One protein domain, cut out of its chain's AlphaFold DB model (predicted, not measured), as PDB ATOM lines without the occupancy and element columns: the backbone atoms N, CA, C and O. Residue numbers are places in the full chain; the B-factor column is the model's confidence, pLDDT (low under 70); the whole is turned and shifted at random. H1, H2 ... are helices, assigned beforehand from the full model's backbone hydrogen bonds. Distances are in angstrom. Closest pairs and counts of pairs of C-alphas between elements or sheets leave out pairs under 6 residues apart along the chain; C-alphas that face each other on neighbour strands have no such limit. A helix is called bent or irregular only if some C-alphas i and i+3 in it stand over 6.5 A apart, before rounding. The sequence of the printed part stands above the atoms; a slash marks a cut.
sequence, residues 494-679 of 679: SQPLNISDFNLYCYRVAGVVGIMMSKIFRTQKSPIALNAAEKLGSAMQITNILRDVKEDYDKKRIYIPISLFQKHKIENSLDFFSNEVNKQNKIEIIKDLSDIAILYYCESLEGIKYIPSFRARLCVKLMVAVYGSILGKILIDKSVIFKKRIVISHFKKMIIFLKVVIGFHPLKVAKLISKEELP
ATOM      1  N   SER A 494      16.046 -57.852  -9.098       94.19
ATOM      2  CA  SER A 494      17.190 -58.649  -8.671       94.19
ATOM      3  C   SER A 494      18.415 -57.746  -8.627       94.19
ATOM      4  O   SER A 494      18.703 -57.038  -9.592       94.19
ATOM      5  N   GLN A 495      19.137 -57.759  -7.505       96.56
ATOM      6  CA  GLN A 495      20.361 -56.974  -7.367       96.56
ATOM      7  C   GLN A 495      21.373 -57.379  -8.462       96.56
ATOM      8  O   GLN A 495      21.629 -58.576  -8.617       96.56
ATOM      9  N   PRO A 496      21.986 -56.424  -9.191       97.75
ATOM     10  CA  PRO A 496      22.999 -56.739 -10.199       97.75
ATOM     11  C   PRO A 496      24.166 -57.539  -9.605       97.75
ATOM     12  O   PRO A 496      24.689 -57.185  -8.543       97.75
ATOM     13  N   LEU A 497      24.620 -58.598 -10.279       97.62
ATOM     14  CA  LEU A 497      25.710 -59.426  -9.748       97.62
ATOM     15  C   LEU A 497      27.056 -58.722  -9.923       97.62
ATOM     16  O   LEU A 497      27.903 -58.747  -9.031       97.62
ATOM     17  N   ASN A 498      27.246 -58.072 -11.070       97.56
ATOM     18  CA  ASN A 498      28.503 -57.442 -11.458       97.56
ATOM     19  C   ASN A 498      28.291 -56.100 -12.194       97.56
ATOM     20  O   ASN A 498      27.168 -55.658 -12.433       97.56
ATOM     21  N   ILE A 499      29.397 -55.436 -12.552       97.50
ATOM     22  CA  ILE A 499      29.381 -54.154 -13.281       97.50
ATOM     23  C   ILE A 499      28.705 -54.271 -14.658       97.50
ATOM     24  O   ILE A 499      28.070 -53.316 -15.099       97.50
ATOM     25  N   SER A 500      28.809 -55.417 -15.338       98.00
ATOM     26  CA  SER A 500      28.166 -55.631 -16.641       98.00
ATOM     27  C   SER A 500      26.643 -55.632 -16.517       98.00
ATOM     28  O   SER A 500      25.980 -54.935 -17.280       98.00
ATOM     29  N   ASP A 501      26.090 -56.340 -15.528       98.06
ATOM     30  CA  ASP A 501      24.640 -56.366 -15.271       98.06
ATOM     31  C   ASP A 501      24.114 -54.967 -14.926       98.06
ATOM     32  O   ASP A 501      23.068 -54.534 -15.407       98.06
ATOM     33  N   PHE A 502      24.881 -54.222 -14.129       98.25
ATOM     34  CA  PHE A 502      24.564 -52.845 -13.767       98.25
ATOM     35  C   PHE A 502      24.603 -51.885 -14.956       98.25
ATOM     36  O   PHE A 502      23.712 -51.047 -15.106       98.25
ATOM     37  N   ASN A 503      25.604 -52.016 -15.828       98.00
ATOM     38  CA  ASN A 503      25.685 -51.225 -17.050       98.00
ATOM     39  C   ASN A 503      24.553 -51.578 -18.018       98.00
ATOM     40  O   ASN A 503      23.997 -50.675 -18.638       98.00
ATOM     41  N   LEU A 504      24.168 -52.855 -18.114       98.31
ATOM     42  CA  LEU A 504      23.010 -53.285 -18.901       98.31
ATOM     43  C   LEU A 504      21.718 -52.651 -18.377       98.31
ATOM     44  O   LEU A 504      20.930 -52.137 -19.171       98.31
ATOM     45  N   TYR A 505      21.522 -52.639 -17.055       98.12
ATOM     46  CA  TYR A 505      20.399 -51.938 -16.434       98.12
ATOM     47  C   TYR A 505      20.410 -50.446 -16.800       98.12
ATOM     48  O   TYR A 505      19.431 -49.944 -17.348       98.12
ATOM     49  N   CYS A 506      21.536 -49.749 -16.598       98.31
ATOM     50  CA  CYS A 506      21.668 -48.321 -16.919       98.31
ATOM     51  C   CYS A 506      21.422 -48.015 -18.405       98.31
ATOM     52  O   CYS A 506      20.765 -47.021 -18.732       98.31
ATOM     53  N   TYR A 507      21.906 -48.878 -19.300       98.38
ATOM     54  CA  TYR A 507      21.639 -48.795 -20.731       98.38
ATOM     55  C   TYR A 507      20.133 -48.870 -21.005       98.38
ATOM     56  O   TYR A 507      19.588 -47.961 -21.633       98.38
ATOM     57  N   ARG A 508      19.449 -49.896 -20.484       97.81
ATOM     58  CA  ARG A 508      18.020 -50.134 -20.733       97.81
ATOM     59  C   ARG A 508      17.127 -49.022 -20.202       97.81
ATOM     60  O   ARG A 508      16.217 -48.607 -20.901       97.81
ATOM     61  N   VAL A 509      17.392 -48.498 -19.006       96.12
ATOM     62  CA  VAL A 509      16.498 -47.497 -18.391       96.12
ATOM     63  C   VAL A 509      16.820 -46.050 -18.776       96.12
ATOM     64  O   VAL A 509      15.985 -45.164 -18.599       96.12
ATOM     65  N   ALA A 510      18.017 -45.770 -19.306       96.81
ATOM     66  CA  ALA A 510      18.425 -44.396 -19.619       96.81
ATOM     67  C   ALA A 510      19.336 -44.245 -20.844       96.81
ATOM     68  O   ALA A 510      19.178 -43.281 -21.597       96.81
ATOM     69  N   GLY A 511      20.278 -45.163 -21.074       97.69
ATOM     70  CA  GLY A 511      21.166 -45.123 -22.243       97.69
ATOM     71  C   GLY A 511      20.396 -45.120 -23.569       97.69
ATOM     72  O   GLY A 511      20.636 -44.267 -24.429       97.69
ATOM     73  N   VAL A 512      19.382 -45.981 -23.697       97.44
ATOM     74  CA  VAL A 512      18.481 -46.021 -24.865       97.44
ATOM     75  C   VAL A 512      17.735 -44.710 -25.084       97.44
ATOM     76  O   VAL A 512      17.534 -44.301 -26.226       97.44
ATOM     77  N   VAL A 513      17.396 -43.977 -24.019       96.75
ATOM     78  CA  VAL A 513      16.768 -42.649 -24.125       96.75
ATOM     79  C   VAL A 513      17.718 -41.658 -24.792       96.75
ATOM     80  O   VAL A 513      17.301 -40.880 -25.652       96.75
ATOM     81  N   GLY A 514      19.010 -41.722 -24.467       96.31
ATOM     82  CA  GLY A 514      20.051 -40.971 -25.168       96.31
ATOM     83  C   GLY A 514      20.091 -41.289 -26.665       96.31
ATOM     84  O   GLY A 514      20.103 -40.377 -27.500       96.31
ATOM     85  N   ILE A 515      20.018 -42.573 -27.021       96.38
ATOM     86  CA  ILE A 515      19.978 -43.027 -28.418       96.38
ATOM     87  C   ILE A 515      18.731 -42.493 -29.134       96.38
ATOM     88  O   ILE A 515      18.847 -41.928 -30.224       96.38
ATOM     89  N   MET A 516      17.553 -42.560 -28.515       96.75
ATOM     90  CA  MET A 516      16.318 -41.998 -29.074       96.75
ATOM     91  C   MET A 516      16.425 -40.476 -29.283       96.75
ATOM     92  O   MET A 516      16.041 -39.948 -30.331       96.75
ATOM     93  N   MET A 517      17.032 -39.759 -28.334       96.12
ATOM     94  CA  MET A 517      17.288 -38.315 -28.434       96.12
ATOM     95  C   MET A 517      18.249 -37.950 -29.580       96.12
ATOM     96  O   MET A 517      18.144 -36.852 -30.141       96.12
ATOM     97  N   SER A 518      19.137 -38.858 -30.002       94.81
ATOM     98  CA  SER A 518      20.033 -38.633 -31.149       94.81
ATOM     99  C   SER A 518      19.272 -38.368 -32.458       94.81
ATOM    100  O   SER A 518      19.726 -37.570 -33.284       94.81
ATOM    101  N   LYS A 519      18.070 -38.946 -32.626       94.31
ATOM    102  CA  LYS A 519      17.191 -38.720 -33.790       94.31
ATOM    103  C   LYS A 519      16.682 -37.278 -33.819       94.31
ATOM    104  O   LYS A 519      16.671 -36.639 -34.871       94.31
ATOM    105  N   ILE A 520      16.350 -36.724 -32.650       94.06
ATOM    106  CA  ILE A 520      15.926 -35.323 -32.494       94.06
ATOM    107  C   ILE A 520      17.085 -34.368 -32.788       94.06
ATOM    108  O   ILE A 520      16.912 -33.353 -33.472       94.06
ATOM    109  N   PHE A 521      18.276 -34.690 -32.283       94.00
ATOM    110  CA  PHE A 521      19.476 -33.875 -32.482       94.00
ATOM    111  C   PHE A 521      20.143 -34.083 -33.844       94.00
ATOM    112  O   PHE A 521      21.059 -33.330 -34.181       94.00
ATOM    113  N   ARG A 522      19.620 -35.009 -34.659       93.38
ATOM    114  CA  ARG A 522      20.086 -35.352 -36.008       93.38
ATOM    115  C   ARG A 522      21.531 -35.861 -36.029       93.38
ATOM    116  O   ARG A 522      22.303 -35.506 -36.918       93.38
ATOM    117  N   THR A 523      21.896 -36.669 -35.038       93.38
ATOM    118  CA  THR A 523      23.245 -37.236 -34.876       93.38
ATOM    119  C   THR A 523      23.315 -38.748 -35.068       93.38
ATOM    120  O   THR A 523      24.399 -39.316 -34.993       93.38
ATOM    121  N   GLN A 524      22.197 -39.398 -35.395       88.44
ATOM    122  CA  GLN A 524      22.069 -40.854 -35.498       88.44
ATOM    123  C   GLN A 524      22.972 -41.518 -36.551       88.44
ATOM    124  O   GLN A 524      23.144 -42.727 -36.535       88.44
ATOM    125  N   LYS A 525      23.536 -40.753 -37.494       90.38
ATOM    126  CA  LYS A 525      24.458 -41.288 -38.512       90.38
ATOM    127  C   LYS A 525      25.902 -41.413 -38.021       90.38
ATOM    128  O   LYS A 525      26.715 -42.008 -38.715       90.38
ATOM    129  N   SER A 526      26.240 -40.810 -36.880       95.19
ATOM    130  CA  SER A 526      27.589 -40.853 -36.314       95.19
ATOM    131  C   SER A 526      27.633 -41.882 -35.183       95.19
ATOM    132  O   SER A 526      27.028 -41.634 -34.138       95.19
ATOM    133  N   PRO A 527      28.372 -42.998 -35.339       95.50
ATOM    134  CA  PRO A 527      28.547 -43.984 -34.271       95.50
ATOM    135  C   PRO A 527      29.126 -43.366 -32.993       95.50
ATOM    136  O   PRO A 527      28.693 -43.695 -31.894       95.50
ATOM    137  N   ILE A 528      30.036 -42.396 -33.137       96.31
ATOM    138  CA  ILE A 528      30.630 -41.674 -32.003       96.31
ATOM    139  C   ILE A 528      29.559 -40.863 -31.265       96.31
ATOM    140  O   ILE A 528      29.509 -40.870 -30.040       96.31
ATOM    141  N   ALA A 529      28.668 -40.184 -31.994       95.94
ATOM    142  CA  ALA A 529      27.598 -39.413 -31.368       95.94
ATOM    143  C   ALA A 529      26.519 -40.302 -30.733       95.94
ATOM    144  O   ALA A 529      25.952 -39.910 -29.716       95.94
ATOM    145  N   LEU A 530      26.242 -41.475 -31.311       96.44
ATOM    146  CA  LEU A 530      25.350 -42.479 -30.726       96.44
ATOM    147  C   LEU A 530      25.915 -43.031 -29.415       96.44
ATOM    148  O   LEU A 530      25.219 -42.993 -28.403       96.44
ATOM    149  N   ASN A 531      27.184 -43.455 -29.414       97.31
ATOM    150  CA  ASN A 531      27.871 -43.924 -28.210       97.31
ATOM    151  C   ASN A 531      27.901 -42.829 -27.132       97.31
ATOM    152  O   ASN A 531      27.516 -43.059 -25.994       97.31
ATOM    153  N   ALA A 532      28.252 -41.597 -27.503       97.81
ATOM    154  CA  ALA A 532      28.246 -40.468 -26.577       97.81
ATOM    155  C   ALA A 532      26.851 -40.165 -25.995       97.81
ATOM    156  O   ALA A 532      26.735 -39.767 -24.834       97.81
ATOM    157  N   ALA A 533      25.785 -40.340 -26.782       97.50
ATOM    158  CA  ALA A 533      24.415 -40.141 -26.317       97.50
ATOM    159  C   ALA A 533      23.979 -41.237 -25.332       97.50
ATOM    160  O   ALA A 533      23.387 -40.911 -24.303       97.50
ATOM    161  N   GLU A 534      24.313 -42.501 -25.610       97.94
ATOM    162  CA  GLU A 534      24.127 -43.621 -24.678       97.94
ATOM    163  C   GLU A 534      24.857 -43.356 -23.360       97.94
ATOM    164  O   GLU A 534      24.233 -43.345 -22.300       97.94
ATOM    165  N   LYS A 535      26.151 -43.022 -23.437       98.44
ATOM    166  CA  LYS A 535      26.991 -42.728 -22.274       98.44
ATOM    167  C   LYS A 535      26.440 -41.596 -21.423       98.44
ATOM    168  O   LYS A 535      26.458 -41.698 -20.200       98.44
ATOM    169  N   LEU A 536      25.887 -40.544 -22.033       98.19
ATOM    170  CA  LEU A 536      25.229 -39.478 -21.276       98.19
ATOM    171  C   LEU A 536      24.025 -39.996 -20.480       98.19
ATOM    172  O   LEU A 536      23.877 -39.652 -19.308       98.19
ATOM    173  N   GLY A 537      23.171 -40.806 -21.114       97.69
ATOM    174  CA  GLY A 537      22.018 -41.427 -20.460       97.69
ATOM    175  C   GLY A 537      22.449 -42.306 -19.287       97.69
ATOM    176  O   GLY A 537      21.989 -42.106 -18.160       97.69
ATOM    177  N   SER A 538      23.416 -43.189 -19.521       98.38
ATOM    178  CA  SER A 538      23.985 -44.075 -18.503       98.38
ATOM    179  C   SER A 538      24.645 -43.294 -17.359       98.38
ATOM    180  O   SER A 538      24.360 -43.563 -16.195       98.38
ATOM    181  N   ALA A 539      25.434 -42.250 -17.638       98.44
ATOM    182  CA  ALA A 539      26.035 -41.389 -16.609       98.44
ATOM    183  C   ALA A 539      24.979 -40.715 -15.719       98.44
ATOM    184  O   ALA A 539      25.123 -40.642 -14.491       98.44
ATOM    185  N   MET A 540      23.897 -40.225 -16.332       97.38
ATOM    186  CA  MET A 540      22.772 -39.631 -15.614       97.38
ATOM    187  C   MET A 540      22.050 -40.660 -14.740       97.38
ATOM    188  O   MET A 540      21.664 -40.316 -13.622       97.38
ATOM    189  N   GLN A 541      21.922 -41.907 -15.195       97.62
ATOM    190  CA  GLN A 541      21.302 -42.967 -14.403       97.62
ATOM    191  C   GLN A 541      22.162 -43.407 -13.227       97.62
ATOM    192  O   GLN A 541      21.659 -43.476 -12.109       97.62
ATOM    193  N   ILE A 542      23.468 -43.588 -13.427       98.31
ATOM    194  CA  ILE A 542      24.395 -43.868 -12.321       98.31
ATOM    195  C   ILE A 542      24.331 -42.728 -11.294       98.31
ATOM    196  O   ILE A 542      24.277 -42.963 -10.089       98.31
ATOM    197  N   THR A 543      24.244 -41.478 -11.760       97.38
ATOM    198  CA  THR A 543      24.061 -40.313 -10.880       97.38
ATOM    199  C   THR A 543      22.739 -40.366 -10.104       97.38
ATOM    200  O   THR A 543      22.713 -39.974  -8.937       97.38
ATOM    201  N   ASN A 544      21.641 -40.820 -10.722       95.19
ATOM    202  CA  ASN A 544      20.353 -40.994 -10.042       95.19
ATOM    203  C   ASN A 544      20.445 -42.072  -8.956       95.19
ATOM    204  O   ASN A 544      20.099 -41.777  -7.816       95.19
ATOM    205  N   ILE A 545      20.998 -43.244  -9.282       96.19
ATOM    206  CA  ILE A 545      21.205 -44.355  -8.340       96.19
ATOM    207  C   ILE A 545      22.042 -43.887  -7.143       96.19
ATOM    208  O   ILE A 545      21.645 -44.057  -5.995       96.19
ATOM    209  N   LEU A 546      23.166 -43.204  -7.385       96.25
ATOM    210  CA  LEU A 546      24.024 -42.678  -6.316       96.25
ATOM    211  C   LEU A 546      23.349 -41.594  -5.464       96.25
ATOM    212  O   LEU A 546      23.646 -41.454  -4.278       96.25
ATOM    213  N   ARG A 547      22.461 -40.791  -6.054       95.00
ATOM    214  CA  ARG A 547      21.703 -39.754  -5.337       95.00
ATOM    215  C   ARG A 547      20.617 -40.360  -4.446       95.00
ATOM    216  O   ARG A 547      20.337 -39.782  -3.391       95.00
ATOM    217  N   ASP A 548      20.013 -41.458  -4.893       94.25
ATOM    218  CA  ASP A 548      18.778 -42.022  -4.345       94.25
ATOM    219  C   ASP A 548      19.007 -43.326  -3.550       94.25
ATOM    220  O   ASP A 548      18.053 -43.859  -3.000       94.25
ATOM    221  N   VAL A 549      20.265 -43.751  -3.340       93.19
ATOM    222  CA  VAL A 549      20.676 -44.959  -2.581       93.19
ATOM    223  C   VAL A 549      19.838 -45.246  -1.325       93.19
ATOM    224  O   VAL A 549      19.458 -46.389  -1.096       93.19
ATOM    225  N   LYS A 550      19.563 -44.236  -0.481       90.69
ATOM    226  CA  LYS A 550      18.739 -44.414   0.732       90.69
ATOM    227  C   LYS A 550      17.271 -44.692   0.408       90.69
ATOM    228  O   LYS A 550      16.677 -45.560   1.033       90.69
ATOM    229  N   GLU A 551      16.704 -43.939  -0.529       90.00
ATOM    230  CA  GLU A 551      15.306 -44.079  -0.949       90.00
ATOM    231  C   GLU A 551      15.079 -45.434  -1.631       90.00
ATOM    232  O   GLU A 551      14.091 -46.104  -1.346       90.00
ATOM    233  N   ASP A 552      16.026 -45.868  -2.466       92.12
ATOM    234  CA  ASP A 552      15.976 -47.168  -3.137       92.12
ATOM    235  C   ASP A 552      16.083 -48.314  -2.126       92.12
ATOM    236  O   ASP A 552      15.276 -49.247  -2.156       92.12
ATOM    237  N   TYR A 553      17.001 -48.208  -1.159       90.94
ATOM    238  CA  TYR A 553      17.129 -49.191  -0.083       90.94
ATOM    239  C   TYR A 553      15.847 -49.310   0.753       90.94
ATOM    240  O   TYR A 553      15.429 -50.421   1.075       90.94
ATOM    241  N   ASP A 554      15.176 -48.193   1.051       88.62
ATOM    242  CA  ASP A 554      13.894 -48.195   1.773       88.62
ATOM    243  C   ASP A 554      12.774 -48.885   0.980       88.62
ATOM    244  O   ASP A 554      11.877 -49.496   1.564       88.62
ATOM    245  N   LYS A 555      12.865 -48.868  -0.354       87.38
ATOM    246  CA  LYS A 555      12.007 -49.637  -1.270       87.38
ATOM    247  C   LYS A 555      12.498 -51.076  -1.486       87.38
ATOM    248  O   LYS A 555      11.980 -51.769  -2.357       87.38
ATOM    249  N   LYS A 556      13.475 -51.543  -0.695       88.75
ATOM    250  CA  LYS A 556      14.131 -52.861  -0.800       88.75
ATOM    251  C   LYS A 556      14.829 -53.097  -2.146       88.75
ATOM    252  O   LYS A 556      14.978 -54.241  -2.570       88.75
ATOM    253  N   ARG A 557      15.281 -52.029  -2.808       92.06
ATOM    254  CA  ARG A 557      16.048 -52.086  -4.057       92.06
ATOM    255  C   ARG A 557      17.493 -51.659  -3.805       92.06
ATOM    256  O   ARG A 557      17.759 -50.589  -3.267       92.06
ATOM    257  N   ILE A 558      18.450 -52.495  -4.201       95.50
ATOM    258  CA  ILE A 558      19.887 -52.191  -4.128       95.50
ATOM    259  C   ILE A 558      20.478 -52.356  -5.523       95.50
ATOM    260  O   ILE A 558      20.771 -53.464  -5.949       95.50
ATOM    261  N   TYR A 559      20.659 -51.251  -6.243       96.88
ATOM    262  CA  TYR A 559      21.212 -51.287  -7.603       96.88
ATOM    263  C   TYR A 559      22.737 -51.469  -7.640       96.88
ATOM    264  O   TYR A 559      23.293 -51.823  -8.673       96.88
ATOM    265  N   ILE A 560      23.434 -51.215  -6.529       97.06
ATOM    266  CA  ILE A 560      24.888 -51.387  -6.441       97.06
ATOM    267  C   ILE A 560      25.235 -52.877  -6.635       97.06
ATOM    268  O   ILE A 560      24.665 -53.709  -5.929       97.06
ATOM    269  N   PRO A 561      26.181 -53.238  -7.524       97.50
ATOM    270  CA  PRO A 561      26.525 -54.637  -7.773       97.50
ATOM    271  C   PRO A 561      27.069 -55.402  -6.572       97.50
ATOM    272  O   PRO A 561      27.918 -54.883  -5.844       97.50
ATOM    273  N   ILE A 562      26.686 -56.675  -6.443       97.06
ATOM    274  CA  ILE A 562      27.222 -57.597  -5.423       97.06
ATOM    275  C   ILE A 562      28.753 -57.663  -5.498       97.06
ATOM    276  O   ILE A 562      29.427 -57.595  -4.470       97.06
ATOM    277  N   SER A 563      29.323 -57.698  -6.706       96.94
ATOM    278  CA  SER A 563      30.777 -57.722  -6.901       96.94
ATOM    279  C   SER A 563      31.499 -56.525  -6.269       96.94
ATOM    280  O   SER A 563      32.650 -56.657  -5.859       96.94
ATOM    281  N   LEU A 564      30.856 -55.349  -6.177       96.62
ATOM    282  CA  LEU A 564      31.443 -54.179  -5.511       96.62
ATOM    283  C   LEU A 564      31.395 -54.305  -3.987       96.62
ATOM    284  O   LEU A 564      32.362 -53.934  -3.323       96.62
ATOM    285  N   PHE A 565      30.319 -54.868  -3.432       95.69
ATOM    286  CA  PHE A 565      30.259 -55.192  -2.005       95.69
ATOM    287  C   PHE A 565      31.369 -56.177  -1.619       95.69
ATOM    288  O   PHE A 565      32.138 -55.906  -0.696       95.69
ATOM    289  N   GLN A 566      31.538 -57.245  -2.402       94.12
ATOM    290  CA  GLN A 566      32.600 -58.236  -2.210       94.12
ATOM    291  C   GLN A 566      34.000 -57.616  -2.322       94.12
ATOM    292  O   GLN A 566      34.839 -57.834  -1.446       94.12
ATOM    293  N   LYS A 567      34.245 -56.783  -3.348       95.44
ATOM    294  CA  LYS A 567      35.515 -56.054  -3.538       95.44
ATOM    295  C   LYS A 567      35.907 -55.243  -2.298       95.44
ATOM    296  O   LYS A 567      37.082 -55.205  -1.940       95.44
ATOM    297  N   HIS A 568      34.930 -54.629  -1.630       94.88
ATOM    298  CA  HIS A 568      35.135 -53.790  -0.442       94.88
ATOM    299  C   HIS A 568      34.820 -54.500   0.880       94.88
ATOM    300  O   HIS A 568      34.622 -53.842   1.902       94.88
ATOM    301  N   LYS A 569      34.832 -55.842   0.881       91.94
ATOM    302  CA  LYS A 569      34.696 -56.692   2.077       91.94
ATOM    303  C   LYS A 569      33.401 -56.447   2.862       91.94
ATOM    304  O   LYS A 569      33.418 -56.382   4.089       91.94
ATOM    305  N   ILE A 570      32.290 -56.274   2.154       90.25
ATOM    306  CA  ILE A 570      30.940 -56.267   2.723       90.25
ATOM    307  C   ILE A 570      30.264 -57.555   2.258       90.25
ATOM    308  O   ILE A 570      29.979 -57.706   1.072       90.25
ATOM    309  N   GLU A 571      30.057 -58.497   3.180       84.81
ATOM    310  CA  GLU A 571      29.549 -59.836   2.850       84.81
ATOM    311  C   GLU A 571      28.075 -59.815   2.436       84.81
ATOM    312  O   GLU A 571      27.690 -60.499   1.489       84.81
ATOM    313  N   ASN A 572      27.265 -58.985   3.099       86.94
ATOM    314  CA  ASN A 572      25.840 -58.858   2.830       86.94
ATOM    315  C   ASN A 572      25.482 -57.417   2.444       86.94
ATOM    316  O   ASN A 572      25.685 -56.471   3.208       86.94
ATOM    317  N   SER A 573      24.919 -57.241   1.248       88.19
ATOM    318  CA  SER A 573      24.486 -55.933   0.743       88.19
ATOM    319  C   SER A 573      23.364 -55.313   1.584       88.19
ATOM    320  O   SER A 573      23.243 -54.089   1.631       88.19
ATOM    321  N   LEU A 574      22.578 -56.123   2.302       87.00
ATOM    322  CA  LEU A 574      21.523 -55.637   3.196       87.00
ATOM    323  C   LEU A 574      22.080 -54.857   4.393       87.00
ATOM    324  O   LEU A 574      21.423 -53.933   4.872       87.00
ATOM    325  N   ASP A 575      23.318 -55.133   4.801       85.44
ATOM    326  CA  ASP A 575      23.978 -54.443   5.911       85.44
ATOM    327  C   ASP A 575      24.540 -53.079   5.494       85.44
ATOM    328  O   ASP A 575      25.128 -52.358   6.300       85.44
ATOM    329  N   PHE A 576      24.342 -52.657   4.241       86.31
ATOM    330  CA  PHE A 576      24.919 -51.418   3.725       86.31
ATOM    331  C   PHE A 576      24.541 -50.175   4.543       86.31
ATOM    332  O   PHE A 576      25.333 -49.237   4.650       86.31
ATOM    333  N   PHE A 577      23.371 -50.174   5.181       85.44
ATOM    334  CA  PHE A 577      22.932 -49.106   6.083       85.44
ATOM    335  C   PHE A 577      23.179 -49.388   7.571       85.44
ATOM    336  O   PHE A 577      22.970 -48.488   8.383       85.44
ATOM    337  N   SER A 578      23.692 -50.565   7.939       82.81
ATOM    338  CA  SER A 578      24.017 -50.903   9.327       82.81
ATOM    339  C   SER A 578      25.201 -50.077   9.844       82.81
ATOM    340  O   SER A 578      26.066 -49.633   9.078       82.81
ATOM    341  N   ASN A 579      25.257 -49.861  11.159       78.62
ATOM    342  CA  ASN A 579      26.401 -49.199  11.798       78.62
ATOM    343  C   ASN A 579      27.643 -50.104  11.876       78.62
ATOM    344  O   ASN A 579      28.732 -49.606  12.155       78.62
ATOM    345  N   GLU A 580      27.486 -51.404  11.625       75.00
ATOM    346  CA  GLU A 580      28.550 -52.411  11.712       75.00
ATOM    347  C   GLU A 580      29.480 -52.369  10.494       75.00
ATOM    348  O   GLU A 580      30.678 -52.630  10.597       75.00
ATOM    349  N   VAL A 581      28.959 -51.959   9.335       81.44
ATOM    350  CA  VAL A 581      29.764 -51.803   8.124       81.44
ATOM    351  C   VAL A 581      30.638 -50.548   8.210       81.44
ATOM    352  O   VAL A 581      30.149 -49.424   8.367       81.44
ATOM    353  N   ASN A 582      31.946 -50.730   8.006       86.88
ATOM    354  CA  ASN A 582      32.936 -49.656   8.033       86.88
ATOM    355  C   ASN A 582      32.578 -48.520   7.053       86.88
ATOM    356  O   ASN A 582      32.402 -48.729   5.850       86.88
ATOM    357  N   LYS A 583      32.526 -47.287   7.572       87.38
ATOM    358  CA  LYS A 583      32.203 -46.076   6.801       87.38
ATOM    359  C   LYS A 583      33.109 -45.882   5.578       87.38
ATOM    360  O   LYS A 583      32.617 -45.434   4.545       87.38
ATOM    361  N   GLN A 584      34.398 -46.209   5.676       90.19
ATOM    362  CA  GLN A 584      35.344 -46.090   4.567       90.19
ATOM    363  C   GLN A 584      34.998 -47.056   3.431       90.19
ATOM    364  O   GLN A 584      34.948 -46.629   2.284       90.19
ATOM    365  N   ASN A 585      34.656 -48.313   3.735       91.25
ATOM    366  CA  ASN A 585      34.284 -49.303   2.716       91.25
ATOM    367  C   ASN A 585      33.036 -48.858   1.940       91.25
ATOM    368  O   ASN A 585      32.993 -48.955   0.715       91.25
ATOM    369  N   LYS A 586      32.044 -48.284   2.638       91.25
ATOM    370  CA  LYS A 586      30.867 -47.688   1.984       91.25
ATOM    371  C   LYS A 586      31.266 -46.565   1.031       91.25
ATOM    372  O   LYS A 586      30.759 -46.488  -0.082       91.25
ATOM    373  N   ILE A 587      32.173 -45.690   1.464       92.06
ATOM    374  CA  ILE A 587      32.654 -44.555   0.672       92.06
ATOM    375  C   ILE A 587      33.403 -45.018  -0.586       92.06
ATOM    376  O   ILE A 587      33.215 -44.409  -1.640       92.06
ATOM    377  N   GLU A 588      34.207 -46.080  -0.505       94.31
ATOM    378  CA  GLU A 588      34.938 -46.617  -1.661       94.31
ATOM    379  C   GLU A 588      34.006 -47.255  -2.707       94.31
ATOM    380  O   GLU A 588      34.201 -47.034  -3.899       94.31
ATOM    381  N   ILE A 589      32.925 -47.934  -2.298       94.75
ATOM    382  CA  ILE A 589      31.888 -48.418  -3.235       94.75
ATOM    383  C   ILE A 589      31.262 -47.255  -4.014       94.75
ATOM    384  O   ILE A 589      31.104 -47.310  -5.235       94.75
ATOM    385  N   ILE A 590      30.908 -46.179  -3.307       94.75
ATOM    386  CA  ILE A 590      30.326 -44.978  -3.921       94.75
ATOM    387  C   ILE A 590      31.320 -44.311  -4.866       94.75
ATOM    388  O   ILE A 590      30.918 -43.785  -5.905       94.75
ATOM    389  N   LYS A 591      32.612 -44.335  -4.529       94.81
ATOM    390  CA  LYS A 591      33.682 -43.827  -5.385       94.81
ATOM    391  C   LYS A 591      33.803 -44.644  -6.673       94.81
ATOM    392  O   LYS A 591      33.745 -44.033  -7.730       94.81
ATOM    393  N   ASP A 592      33.845 -45.975  -6.600       96.19
ATOM    394  CA  ASP A 592      33.935 -46.843  -7.788       96.19
ATOM    395  C   ASP A 592      32.825 -46.537  -8.813       96.19
ATOM    396  O   ASP A 592      33.092 -46.364 -10.000       96.19
ATOM    397  N   LEU A 593      31.573 -46.406  -8.362       97.19
ATOM    398  CA  LEU A 593      30.458 -46.044  -9.247       97.19
ATOM    399  C   LEU A 593      30.518 -44.586  -9.720       97.19
ATOM    400  O   LEU A 593      30.140 -44.283 -10.853       97.19
ATOM    401  N   SER A 594      30.989 -43.672  -8.866       96.56
ATOM    402  CA  SER A 594      31.176 -42.268  -9.250       96.56
ATOM    403  C   SER A 594      32.218 -42.129 -10.358       96.56
ATOM    404  O   SER A 594      32.004 -41.349 -11.282       96.56
ATOM    405  N   ASP A 595      33.303 -42.899 -10.297       96.50
ATOM    406  CA  ASP A 595      34.382 -42.879 -11.286       96.50
ATOM    407  C   ASP A 595      33.878 -43.369 -12.657       96.50
ATOM    408  O   ASP A 595      34.164 -42.738 -13.678       96.50
ATOM    409  N   ILE A 596      33.021 -44.400 -12.690       97.50
ATOM    410  CA  ILE A 596      32.337 -44.845 -13.922       97.50
ATOM    411  C   ILE A 596      31.441 -43.728 -14.482       97.50
ATOM    412  O   ILE A 596      31.487 -43.431 -15.676       97.50
ATOM    413  N   ALA A 597      30.646 -43.069 -13.632       98.00
ATOM    414  CA  ALA A 597      29.786 -41.972 -14.075       98.00
ATOM    415  C   ALA A 597      30.595 -40.793 -14.641       98.00
ATOM    416  O   ALA A 597      30.204 -40.222 -15.660       98.00
ATOM    417  N   ILE A 598      31.718 -40.430 -14.009       97.75
ATOM    418  CA  ILE A 598      32.622 -39.374 -14.493       97.75
ATOM    419  C   ILE A 598      33.176 -39.743 -15.869       97.75
ATOM    420  O   ILE A 598      33.109 -38.911 -16.775       97.75
ATOM    421  N   LEU A 599      33.660 -40.976 -16.047       97.06
ATOM    422  CA  LEU A 599      34.151 -41.460 -17.338       97.06
ATOM    423  C   LEU A 599      33.079 -41.313 -18.426       97.06
ATOM    424  O   LEU A 599      33.337 -40.720 -19.470       97.06
ATOM    425  N   TYR A 600      31.850 -41.753 -18.156       98.31
ATOM    426  CA  TYR A 600      30.750 -41.651 -19.120       98.31
ATOM    427  C   TYR A 600      30.338 -40.200 -19.407       98.31
ATOM    428  O   TYR A 600      30.028 -39.859 -20.550       98.31
ATOM    429  N   TYR A 601      30.389 -39.304 -18.414       98.06
ATOM    430  CA  TYR A 601      30.213 -37.870 -18.662       98.06
ATOM    431  C   TYR A 601      31.313 -37.310 -19.570       98.06
ATOM    432  O   TYR A 601      30.997 -36.512 -20.454       98.06
ATOM    433  N   CYS A 602      32.573 -37.713 -19.389       96.06
ATOM    434  CA  CYS A 602      33.680 -37.312 -20.260       96.06
ATOM    435  C   CYS A 602      33.474 -37.813 -21.695       96.06
ATOM    436  O   CYS A 602      33.465 -36.999 -22.620       96.06
ATOM    437  N   GLU A 603      33.206 -39.108 -21.878       95.94
ATOM    438  CA  GLU A 603      32.945 -39.721 -23.191       95.94
ATOM    439  C   GLU A 603      31.745 -39.073 -23.900       95.94
ATOM    440  O   GLU A 603      31.769 -38.835 -25.110       95.94
ATOM    441  N   SER A 604      30.707 -38.681 -23.152       96.50
ATOM    442  CA  SER A 604      29.530 -38.026 -23.735       96.50
ATOM    443  C   SER A 604      29.830 -36.691 -24.431       96.50
ATOM    444  O   SER A 604      29.115 -36.283 -25.354       96.50
ATOM    445  N   LEU A 605      30.895 -35.988 -24.025       95.38
ATOM    446  CA  LEU A 605      31.255 -34.704 -24.627       95.38
ATOM    447  C   LEU A 605      31.774 -34.856 -26.056       95.38
ATOM    448  O   LEU A 605      31.611 -33.930 -26.857       95.38
ATOM    449  N   GLU A 606      32.333 -36.016 -26.408       93.88
ATOM    450  CA  GLU A 606      32.839 -36.289 -27.755       93.88
ATOM    451  C   GLU A 606      31.734 -36.224 -28.814       93.88
ATOM    452  O   GLU A 606      31.985 -35.836 -29.961       93.88
ATOM    453  N   GLY A 607      30.493 -36.530 -28.424       94.06
ATOM    454  CA  GLY A 607      29.312 -36.466 -29.282       94.06
ATOM    455  C   GLY A 607      28.877 -35.045 -29.641       94.06
ATOM    456  O   GLY A 607      28.270 -34.825 -30.691       94.06
ATOM    457  N   ILE A 608      29.210 -34.050 -28.810       94.50
ATOM    458  CA  ILE A 608      28.673 -32.684 -28.934       94.50
ATOM    459  C   ILE A 608      29.082 -32.031 -30.256       94.50
ATOM    460  O   ILE A 608      28.287 -31.294 -30.845       94.50
ATOM    461  N   LYS A 609      30.294 -32.307 -30.757       94.50
ATOM    462  CA  LYS A 609      30.791 -31.739 -32.023       94.50
ATOM    463  C   LYS A 609      29.987 -32.192 -33.247       94.50
ATOM    464  O   LYS A 609      29.950 -31.470 -34.237       94.50
ATOM    465  N   TYR A 610      29.304 -33.335 -33.162       95.94
ATOM    466  CA  TYR A 610      28.477 -33.870 -34.246       95.94
ATOM    467  C   TYR A 610      27.062 -33.288 -34.272       95.94
ATOM    468  O   TYR A 610      26.374 -33.416 -35.281       95.94
ATOM    469  N   ILE A 611      26.609 -32.647 -33.190       95.75
ATOM    470  CA  ILE A 611      25.275 -32.043 -33.122       95.75
ATOM    471  C   ILE A 611      25.266 -30.776 -33.987       95.75
ATOM    472  O   ILE A 611      25.952 -29.814 -33.631       95.75
ATOM    473  N   PRO A 612      24.465 -30.690 -35.069       91.69
ATOM    474  CA  PRO A 612      24.523 -29.551 -35.992       91.69
ATOM    475  C   PRO A 612      24.023 -28.243 -35.364       91.69
ATOM    476  O   PRO A 612      24.606 -27.172 -35.548       91.69
ATOM    477  N   SER A 613      22.947 -28.330 -34.577       93.12
ATOM    478  CA  SER A 613      22.299 -27.177 -33.948       93.12
ATOM    479  C   SER A 613      23.104 -26.677 -32.749       93.12
ATOM    480  O   SER A 613      23.275 -27.389 -31.760       93.12
ATOM    481  N   PHE A 614      23.534 -25.410 -32.789       93.38
ATOM    482  CA  PHE A 614      24.183 -24.751 -31.648       93.38
ATOM    483  C   PHE A 614      23.314 -24.793 -30.384       93.38
ATOM    484  O   PHE A 614      23.802 -25.074 -29.292       93.38
ATOM    485  N   ARG A 615      22.004 -24.580 -30.545       94.00
ATOM    486  CA  ARG A 615      21.023 -24.655 -29.458       94.00
ATOM    487  C   ARG A 615      20.928 -26.061 -28.859       94.00
ATOM    488  O   ARG A 615      20.857 -26.196 -27.644       94.00
ATOM    489  N   ALA A 616      21.000 -27.105 -29.685       94.06
ATOM    490  CA  ALA A 616      21.034 -28.485 -29.199       94.06
ATOM    491  C   ALA A 616      22.356 -28.821 -28.493       94.06
ATOM    492  O   ALA A 616      22.326 -29.415 -27.418       94.06
ATOM    493  N   ARG A 617      23.503 -28.348 -29.007       95.44
ATOM    494  CA  ARG A 617      24.793 -28.443 -28.295       95.44
ATOM    495  C   ARG A 617      24.714 -27.810 -26.911       95.44
ATOM    496  O   ARG A 617      25.167 -28.404 -25.938       95.44
ATOM    497  N   LEU A 618      24.125 -26.617 -26.818       95.56
ATOM    498  CA  LEU A 618      23.935 -25.922 -25.549       95.56
ATOM    499  C   LEU A 618      23.022 -26.708 -24.599       95.56
ATOM    500  O   LEU A 618      23.368 -26.855 -23.431       95.56
ATOM    501  N   CYS A 619      21.910 -27.265 -25.090       95.44
ATOM    502  CA  CYS A 619      21.023 -28.123 -24.297       95.44
ATOM    503  C   CYS A 619      21.772 -29.324 -23.698       95.44
ATOM    504  O   CYS A 619      21.665 -29.574 -22.499       95.44
ATOM    505  N   VAL A 620      22.575 -30.030 -24.500       95.88
ATOM    506  CA  VAL A 620      23.366 -31.180 -24.025       95.88
ATOM    507  C   VAL A 620      24.406 -30.747 -22.988       95.88
ATOM    508  O   VAL A 620      24.488 -31.350 -21.920       95.88
ATOM    509  N   LYS A 621      25.133 -29.646 -23.223       96.94
ATOM    510  CA  LYS A 621      26.070 -29.084 -22.229       96.94
ATOM    511  C   LYS A 621      25.373 -28.731 -20.912       96.94
ATOM    512  O   LYS A 621      25.925 -28.981 -19.843       96.94
ATOM    513  N   LEU A 622      24.168 -28.162 -20.978       95.44
ATOM    514  CA  LEU A 622      23.362 -27.849 -19.798       95.44
ATOM    515  C   LEU A 622      22.937 -29.115 -19.050       95.44
ATOM    516  O   LEU A 622      23.027 -29.139 -17.825       95.44
ATOM    517  N   MET A 623      22.532 -30.172 -19.758       94.19
ATOM    518  CA  MET A 623      22.203 -31.461 -19.141       94.19
ATOM    519  C   MET A 623      23.406 -32.057 -18.404       94.19
ATOM    520  O   MET A 623      23.276 -32.366 -17.219       94.19
ATOM    521  N   VAL A 624      24.577 -32.110 -19.054       96.75
ATOM    522  CA  VAL A 624      25.838 -32.555 -18.430       96.75
ATOM    523  C   VAL A 624      26.137 -31.736 -17.176       96.75
ATOM    524  O   VAL A 624      26.415 -32.295 -16.121       96.75
ATOM    525  N   ALA A 625      26.041 -30.406 -17.248       96.38
ATOM    526  CA  ALA A 625      26.365 -29.552 -16.111       96.38
ATOM    527  C   ALA A 625      25.366 -29.699 -14.949       96.38
ATOM    528  O   ALA A 625      25.777 -29.722 -13.789       96.38
ATOM    529  N   VAL A 626      24.062 -29.792 -15.228       93.12
ATOM    530  CA  VAL A 626      23.016 -29.883 -14.195       93.12
ATOM    531  C   VAL A 626      23.046 -31.237 -13.491       93.12
ATOM    532  O   VAL A 626      23.053 -31.260 -12.259       93.12
ATOM    533  N   TYR A 627      23.084 -32.344 -14.238       93.75
ATOM    534  CA  TYR A 627      23.152 -33.682 -13.643       93.75
ATOM    535  C   TYR A 627      24.535 -33.961 -13.057       93.75
ATOM    536  O   TYR A 627      24.625 -34.389 -11.909       93.75
ATOM    537  N   GLY A 628      25.609 -33.578 -13.747       96.00
ATOM    538  CA  GLY A 628      26.961 -33.677 -13.207       96.00
ATOM    539  C   GLY A 628      27.136 -32.903 -11.898       96.00
ATOM    540  O   GLY A 628      27.832 -33.368 -11.007       96.00
ATOM    541  N   SER A 629      26.461 -31.761 -11.712       95.31
ATOM    542  CA  SER A 629      26.513 -31.013 -10.441       95.31
ATOM    543  C   SER A 629      25.883 -31.762  -9.263       95.31
ATOM    544  O   SER A 629      26.217 -31.472  -8.112       95.31
ATOM    545  N   ILE A 630      24.960 -32.698  -9.517       94.44
ATOM    546  CA  ILE A 630      24.440 -33.603  -8.481       94.44
ATOM    547  C   ILE A 630      25.577 -34.519  -8.034       94.44
ATOM    548  O   ILE A 630      25.884 -34.548  -6.842       94.44
ATOM    549  N   LEU A 631      26.247 -35.177  -8.984       95.88
ATOM    550  CA  LEU A 631      27.387 -36.049  -8.708       95.88
ATOM    551  C   LEU A 631      28.540 -35.286  -8.041       95.88
ATOM    552  O   LEU A 631      29.047 -35.718  -7.013       95.88
ATOM    553  N   GLY A 632      28.882 -34.087  -8.513       94.75
ATOM    554  CA  GLY A 632      29.896 -33.243  -7.876       94.75
ATOM    555  C   GLY A 632      29.565 -32.894  -6.423       94.75
ATOM    556  O   GLY A 632      30.459 -32.766  -5.590       94.75
ATOM    557  N   LYS A 633      28.278 -32.788  -6.068       93.56
ATOM    558  CA  LYS A 633      27.851 -32.600  -4.674       93.56
ATOM    559  C   LYS A 633      27.980 -33.885  -3.844       93.56
ATOM    560  O   LYS A 633      28.314 -33.769  -2.668       93.56
ATOM    561  N   ILE A 634      27.766 -35.061  -4.442       93.44
ATOM    562  CA  ILE A 634      28.067 -36.369  -3.823       93.44
ATOM    563  C   ILE A 634      29.572 -36.481  -3.555       93.44
ATOM    564  O   ILE A 634      29.977 -36.879  -2.471       93.44
ATOM    565  N   LEU A 635      30.418 -36.075  -4.503       92.81
ATOM    566  CA  LEU A 635      31.871 -36.208  -4.376       92.81
ATOM    567  C   LEU A 635      32.471 -35.357  -3.250       92.81
ATOM    568  O   LEU A 635      33.440 -35.808  -2.635       92.81
ATOM    569  N   ILE A 636      31.890 -34.179  -2.970       90.31
ATOM    570  CA  ILE A 636      32.293 -33.285  -1.867       90.31
ATOM    571  C   ILE A 636      32.058 -33.940  -0.500       90.31
ATOM    572  O   ILE A 636      32.914 -33.847   0.372       90.31
ATOM    573  N   ASP A 637      30.907 -34.586  -0.310       87.62
ATOM    574  CA  ASP A 637      30.596 -35.341   0.906       87.62
ATOM    575  C   ASP A 637      29.851 -36.624   0.539       87.62
ATOM    576  O   ASP A 637      28.622 -36.662   0.483       87.62
ATOM    577  N   LYS A 638      30.616 -37.699   0.326       88.62
ATOM    578  CA  LYS A 638      30.079 -39.011  -0.059       88.62
ATOM    579  C   LYS A 638      29.188 -39.616   1.026       88.62
ATOM    580  O   LYS A 638      28.379 -40.485   0.734       88.62
ATOM    581  N   SER A 639      29.295 -39.149   2.273       85.50
ATOM    582  CA  SER A 639      28.478 -39.660   3.375       85.50
ATOM    583  C   SER A 639      27.056 -39.091   3.389       85.50
ATOM    584  O   SER A 639      26.177 -39.636   4.059       85.50
ATOM    585  N   VAL A 640      26.802 -38.008   2.644       86.50
ATOM    586  CA  VAL A 640      25.508 -37.314   2.667       86.50
ATOM    587  C   VAL A 640      24.373 -38.154   2.074       86.50
ATOM    588  O   VAL A 640      23.239 -38.036   2.539       86.50
ATOM    589  N   ILE A 641      24.673 -39.022   1.099       88.38
ATOM    590  CA  ILE A 641      23.677 -39.855   0.403       88.38
ATOM    591  C   ILE A 641      23.018 -40.870   1.341       88.38
ATOM    592  O   ILE A 641      21.866 -41.236   1.146       88.38
ATOM    593  N   PHE A 642      23.720 -41.268   2.409       87.81
ATOM    594  CA  PHE A 642      23.180 -42.178   3.416       87.81
ATOM    595  C   PHE A 642      22.173 -41.496   4.347       87.81
ATOM    596  O   PHE A 642      21.431 -42.167   5.055       87.81
ATOM    597  N   LYS A 643      22.160 -40.158   4.373       85.50
ATOM    598  CA  LYS A 643      21.317 -39.362   5.271       85.50
ATOM    599  C   LYS A 643      20.100 -38.786   4.566       85.50
ATOM    600  O   LYS A 643      19.041 -38.680   5.172       85.50
ATOM    601  N   LYS A 644      20.267 -38.318   3.327       85.38
ATOM    602  CA  LYS A 644      19.201 -37.648   2.579       85.38
ATOM    603  C   LYS A 644      19.468 -37.627   1.083       85.38
ATOM    604  O   LYS A 644      20.614 -37.567   0.639       85.38
ATOM    605  N   ARG A 645      18.383 -37.487   0.330       87.00
ATOM    606  CA  ARG A 645      18.413 -37.225  -1.106       87.00
ATOM    607  C   ARG A 645      19.102 -35.898  -1.428       87.00
ATOM    608  O   ARG A 645      18.800 -34.848  -0.845       87.00
ATOM    609  N   ILE A 646      20.018 -35.911  -2.393       87.75
ATOM    610  CA  ILE A 646      20.724 -34.698  -2.821       87.75
ATOM    611  C   ILE A 646      19.946 -33.966  -3.913       87.75
ATOM    612  O   ILE A 646      19.786 -34.459  -5.020       87.75
ATOM    613  N   VAL A 647      19.586 -32.708  -3.650       85.44
ATOM    614  CA  VAL A 647      18.963 -31.827  -4.652       85.44
ATOM    615  C   VAL A 647      19.827 -30.588  -4.920       85.44
ATOM    616  O   VAL A 647      20.520 -30.071  -4.029       85.44
ATOM    617  N   ILE A 648      19.791 -30.101  -6.164       85.94
ATOM    618  CA  ILE A 648      20.317 -28.790  -6.566       85.94
ATOM    619  C   ILE A 648      19.170 -27.778  -6.526       85.94
ATOM    620  O   ILE A 648      18.151 -27.965  -7.190       85.94
ATOM    621  N   SER A 649      19.332 -26.705  -5.748       87.19
ATOM    622  CA  SER A 649      18.315 -25.656  -5.626       87.19
ATOM    623  C   SER A 649      18.092 -24.919  -6.951       87.19
ATOM    624  O   SER A 649      19.004 -24.823  -7.774       87.19
ATOM    625  N   HIS A 650      16.901 -24.344  -7.139       84.75
ATOM    626  CA  HIS A 650      16.555 -23.571  -8.340       84.75
ATOM    627  C   HIS A 650      17.575 -22.461  -8.637       84.75
ATOM    628  O   HIS A 650      18.063 -22.362  -9.760       84.75
ATOM    629  N   PHE A 651      17.998 -21.711  -7.613       88.69
ATOM    630  CA  PHE A 651      19.025 -20.676  -7.751       88.69
ATOM    631  C   PHE A 651      20.369 -21.230  -8.255       88.69
ATOM    632  O   PHE A 651      20.976 -20.675  -9.170       88.69
ATOM    633  N   LYS A 652      20.818 -22.382  -7.733       88.12
ATOM    634  CA  LYS A 652      22.043 -23.034  -8.225       88.12
ATOM    635  C   LYS A 652      21.892 -23.524  -9.664       88.12
ATOM    636  O   LYS A 652      22.840 -23.379 -10.429       88.12
ATOM    637  N   LYS A 653      20.721 -24.044 -10.058       87.69
ATOM    638  CA  LYS A 653      20.443 -24.413 -11.460       87.69
ATOM    639  C   LYS A 653      20.552 -23.200 -12.387       87.69
ATOM    640  O   LYS A 653      21.158 -23.322 -13.445       87.69
ATOM    641  N   MET A 654      20.055 -22.030 -11.974       88.19
ATOM    642  CA  MET A 654      20.213 -20.786 -12.741       88.19
ATOM    643  C   MET A 654      21.678 -20.359 -12.875       88.19
ATOM    644  O   MET A 654      22.105 -19.992 -13.965       88.19
ATOM    645  N   ILE A 655      22.476 -20.456 -11.806       92.19
ATOM    646  CA  ILE A 655      23.918 -20.161 -11.878       92.19
ATOM    647  C   ILE A 655      24.632 -21.124 -12.833       92.19
ATOM    648  O   ILE A 655      25.441 -20.687 -13.650       92.19
ATOM    649  N   ILE A 656      24.344 -22.425 -12.736       91.81
ATOM    650  CA  ILE A 656      24.884 -23.445 -13.647       91.81
ATOM    651  C   ILE A 656      24.524 -23.085 -15.089       91.81
ATOM    652  O   ILE A 656      25.401 -23.060 -15.950       91.81
ATOM    653  N   PHE A 657      23.258 -22.741 -15.327       90.56
ATOM    654  CA  PHE A 657      22.761 -22.339 -16.634       90.56
ATOM    655  C   PHE A 657      23.538 -21.141 -17.191       90.56
ATOM    656  O   PHE A 657      24.097 -21.232 -18.281       90.56
ATOM    657  N   LEU A 658      23.649 -20.054 -16.422       92.38
ATOM    658  CA  LEU A 658      24.381 -18.849 -16.826       92.38
ATOM    659  C   LEU A 658      25.850 -19.146 -17.141       92.38
ATOM    660  O   LEU A 658      26.348 -18.717 -18.177       92.38
ATOM    661  N   LYS A 659      26.536 -19.926 -16.297       94.44
ATOM    662  CA  LYS A 659      27.938 -20.305 -16.532       94.44
ATOM    663  C   LYS A 659      28.107 -21.062 -17.847       94.44
ATOM    664  O   LYS A 659      28.991 -20.732 -18.631       94.44
ATOM    665  N   VAL A 660      27.258 -22.050 -18.116       94.12
ATOM    666  CA  VAL A 660      27.343 -22.831 -19.359       94.12
ATOM    667  C   VAL A 660      27.030 -21.966 -20.583       94.12
ATOM    668  O   VAL A 660      27.722 -22.078 -21.592       94.12
ATOM    669  N   VAL A 661      26.044 -21.066 -20.493       90.12
ATOM    670  CA  VAL A 661      25.695 -20.126 -21.575       90.12
ATOM    671  C   VAL A 661      26.839 -19.156 -21.882       90.12
ATOM    672  O   VAL A 661      27.105 -18.893 -23.051       90.12
ATOM    673  N   ILE A 662      27.552 -18.677 -20.858       92.06
ATOM    674  CA  ILE A 662      28.725 -17.791 -20.995       92.06
ATOM    675  C   ILE A 662      29.967 -18.555 -21.511       92.06
ATOM    676  O   ILE A 662      30.974 -17.946 -21.858       92.06
ATOM    677  N   GLY A 663      29.898 -19.885 -21.625       90.69
ATOM    678  CA  GLY A 663      30.936 -20.706 -22.256       90.69
ATOM    679  C   GLY A 663      31.822 -21.490 -21.290       90.69
ATOM    680  O   GLY A 663      32.784 -22.116 -21.734       90.69
ATOM    681  N   PHE A 664      31.511 -21.524 -19.989       93.38
ATOM    682  CA  PHE A 664      32.247 -22.376 -19.051       93.38
ATOM    683  C   PHE A 664      32.058 -23.861 -19.387       93.38
ATOM    684  O   PHE A 664      30.955 -24.317 -19.702       93.38
ATOM    685  N   HIS A 665      33.139 -24.636 -19.260       94.56
ATOM    686  CA  HIS A 665      33.118 -26.073 -19.523       94.56
ATOM    687  C   HIS A 665      32.149 -26.803 -18.568       94.56
ATOM    688  O   HIS A 665      32.262 -26.630 -17.348       94.56
ATOM    689  N   PRO A 666      31.220 -27.646 -19.066       95.62
ATOM    690  CA  PRO A 666      30.143 -28.208 -18.248       95.62
ATOM    691  C   PRO A 666      30.646 -29.093 -17.097       95.62
ATOM    692  O   PRO A 666      30.127 -28.982 -15.988       95.62
ATOM    693  N   LEU A 667      31.710 -29.883 -17.299       95.56
ATOM    694  CA  LEU A 667      32.301 -30.710 -16.230       95.56
ATOM    695  C   LEU A 667      32.977 -29.878 -15.130       95.56
ATOM    696  O   LEU A 667      32.912 -30.238 -13.956       95.56
ATOM    697  N   LYS A 668      33.560 -28.722 -15.484       92.75
ATOM    698  CA  LYS A 668      34.130 -27.777 -14.509       92.75
ATOM    699  C   LYS A 668      33.022 -27.127 -13.684       92.75
ATOM    700  O   LYS A 668      33.141 -27.009 -12.467       92.75
ATOM    701  N   VAL A 669      31.919 -26.736 -14.329       94.06
ATOM    702  CA  VAL A 669      30.731 -26.211 -13.634       94.06
ATOM    703  C   VAL A 669      30.161 -27.251 -12.666       94.06
ATOM    704  O   VAL A 669      29.806 -26.900 -11.541       94.06
ATOM    705  N   ALA A 670      30.147 -28.516 -13.084       94.19
ATOM    706  CA  ALA A 670      29.710 -29.659 -12.294       94.19
ATOM    707  C   ALA A 670      30.688 -30.100 -11.190       94.19
ATOM    708  O   ALA A 670      30.294 -30.886 -10.335       94.19
ATOM    709  N   LYS A 671      31.924 -29.576 -11.168       93.44
ATOM    710  CA  LYS A 671      33.015 -30.002 -10.272       93.44
ATOM    711  C   LYS A 671      33.372 -31.493 -10.398       93.44
ATOM    712  O   LYS A 671      33.632 -32.141  -9.390       93.44
ATOM    713  N   LEU A 672      33.357 -32.029 -11.619       92.44
ATOM    714  CA  LEU A 672      33.721 -33.429 -11.887       92.44
ATOM    715  C   LEU A 672      35.188 -33.624 -12.281       92.44
ATOM    716  O   LEU A 672      35.688 -34.732 -12.184       92.44
ATOM    717  N   ILE A 673      35.857 -32.554 -12.709       87.62
ATOM    718  CA  ILE A 673      37.266 -32.553 -13.116       87.62
ATOM    719  C   ILE A 673      37.976 -31.338 -12.517       87.62
ATOM    720  O   ILE A 673      37.328 -30.316 -12.229       87.62
ATOM    721  N   SER A 674      39.290 -31.435 -12.330       73.31
ATOM    722  CA  SER A 674      40.102 -30.340 -11.794       73.31
ATOM    723  C   SER A 674      40.318 -29.222 -12.832       73.31
ATOM    724  O   SER A 674      39.918 -29.308 -13.998       73.31
ATOM    725  N   LYS A 675      40.892 -28.085 -12.405       56.28
ATOM    726  CA  LYS A 675      41.148 -26.957 -13.323       56.28
ATOM    727  C   LYS A 675      42.190 -27.297 -14.395       56.28
ATOM    728  O   LYS A 675      42.079 -26.735 -15.489       56.28
ATOM    729  N   GLU A 676      43.118 -28.190 -14.064       54.22
ATOM    730  CA  GLU A 676      44.337 -28.539 -14.806       54.22
ATOM    731  C   GLU A 676      44.127 -29.699 -15.800       54.22
ATOM    732  O   GLU A 676      44.916 -29.870 -16.717       54.22
ATOM    733  N   GLU A 677      43.027 -30.446 -15.680       57.41
ATOM    734  CA  GLU A 677      42.723 -31.666 -16.454       57.41
ATOM    735  C   GLU A 677      42.030 -31.435 -17.817       57.41
ATOM    736  O   GLU A 677      41.424 -32.353 -18.367       57.41
ATOM    737  N   LEU A 678      42.065 -30.223 -18.382       46.03
ATOM    738  CA  LEU A 678      41.479 -29.948 -19.706       46.03
ATOM    739  C   LEU A 678      42.555 -29.463 -20.683       46.03
ATOM    740  O   LEU A 678      43.229 -28.492 -20.331       46.03
ATOM    741  N   PRO A 679      42.684 -30.072 -21.879       37.81
ATOM    742  CA  PRO A 679      43.485 -29.505 -22.959       37.81
ATOM    743  C   PRO A 679      42.923 -28.171 -23.468       37.81
ATOM    744  O   PRO A 679      41.685 -27.954 -23.382       37.81
TER     745      PRO A 679
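Overview. This is residues 494 to 679 of the 679 residues of an uncharacterized protein of Silvanigrella paludirubra (UniProt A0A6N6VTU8). Three long helices, H2, H5 and H6, make an up-and-down bundle, each running against the one before, with bent H1 packed on H2 at one side and H7 and little H8 packed on H6. Short H3 and H4 lie at one end. The 186 printed residues include eight named helices, H1 to H8, and no named strand: all helix. The whole is compact, radius of gyration of the C-alphas 16.9 A, yet elongated, 52 by 33 by 31 A.

Along the chain. H2, residues 527 to 554, runs 39.1 A from C-alpha 527 at (28.547, -43.984, -34.271) and is irregular, C-alphas 547 and 550 being 8.2 A apart. H5 is residues 583 to 606, 35.9 A; H6 is 614 to 636, 32.0 A. H1, 499 to 521, was assigned as one helix by its hydrogen bonds but is bent, C-alphas 509 and 512 being 6.9 A apart; its arms are H1a, 499 to 509, and H1b, 512 to 521. H3 is residues 562 to 567, H4 is residues 573 to 577 and irregular, with C-alphas 574 and 577 7.3 A apart, H7 is residues 650 to 661, and H8 is residues 666 to 669, ending with C-alpha 669 at (30.731, -26.211, -13.634).

Arrangement. H2 touches H5, closest C-alphas Ala 532 and Ser 604, 4.0 A, at a shallow tilt of 25 degrees, opposite ways. H5 and H6 form a hairpin, closest C-alphas Tyr 601 and Val 624, 6.9 A. With residues 529 to 537 alone H2 touches H1b, closest C-alphas Ala 533 and Gly 514, 4.6 A. With residues 618 to 626 alone H6 touches H7, closest C-alphas Leu 622 and Phe 657, 6.4 A. Every O i to N i+4 pair is within hydrogen-bond range in H1a, H3 and H7, but 4 of 6 in H1b, 22 of 24 in H2, 18 of 20 in H5, 18 of 19 in H6 and 0 of 1 in H4, where 1 of 2 O i to N i+3 pairs is; H8 is too short.

Size, cuts and confidence. The C-alphas farthest apart, Glu 580 and Pro 612, are 53.1 A apart. The printed part has no cut; the link from H6 to H7 is long. Residues 675 to 679 have pLDDT under 70.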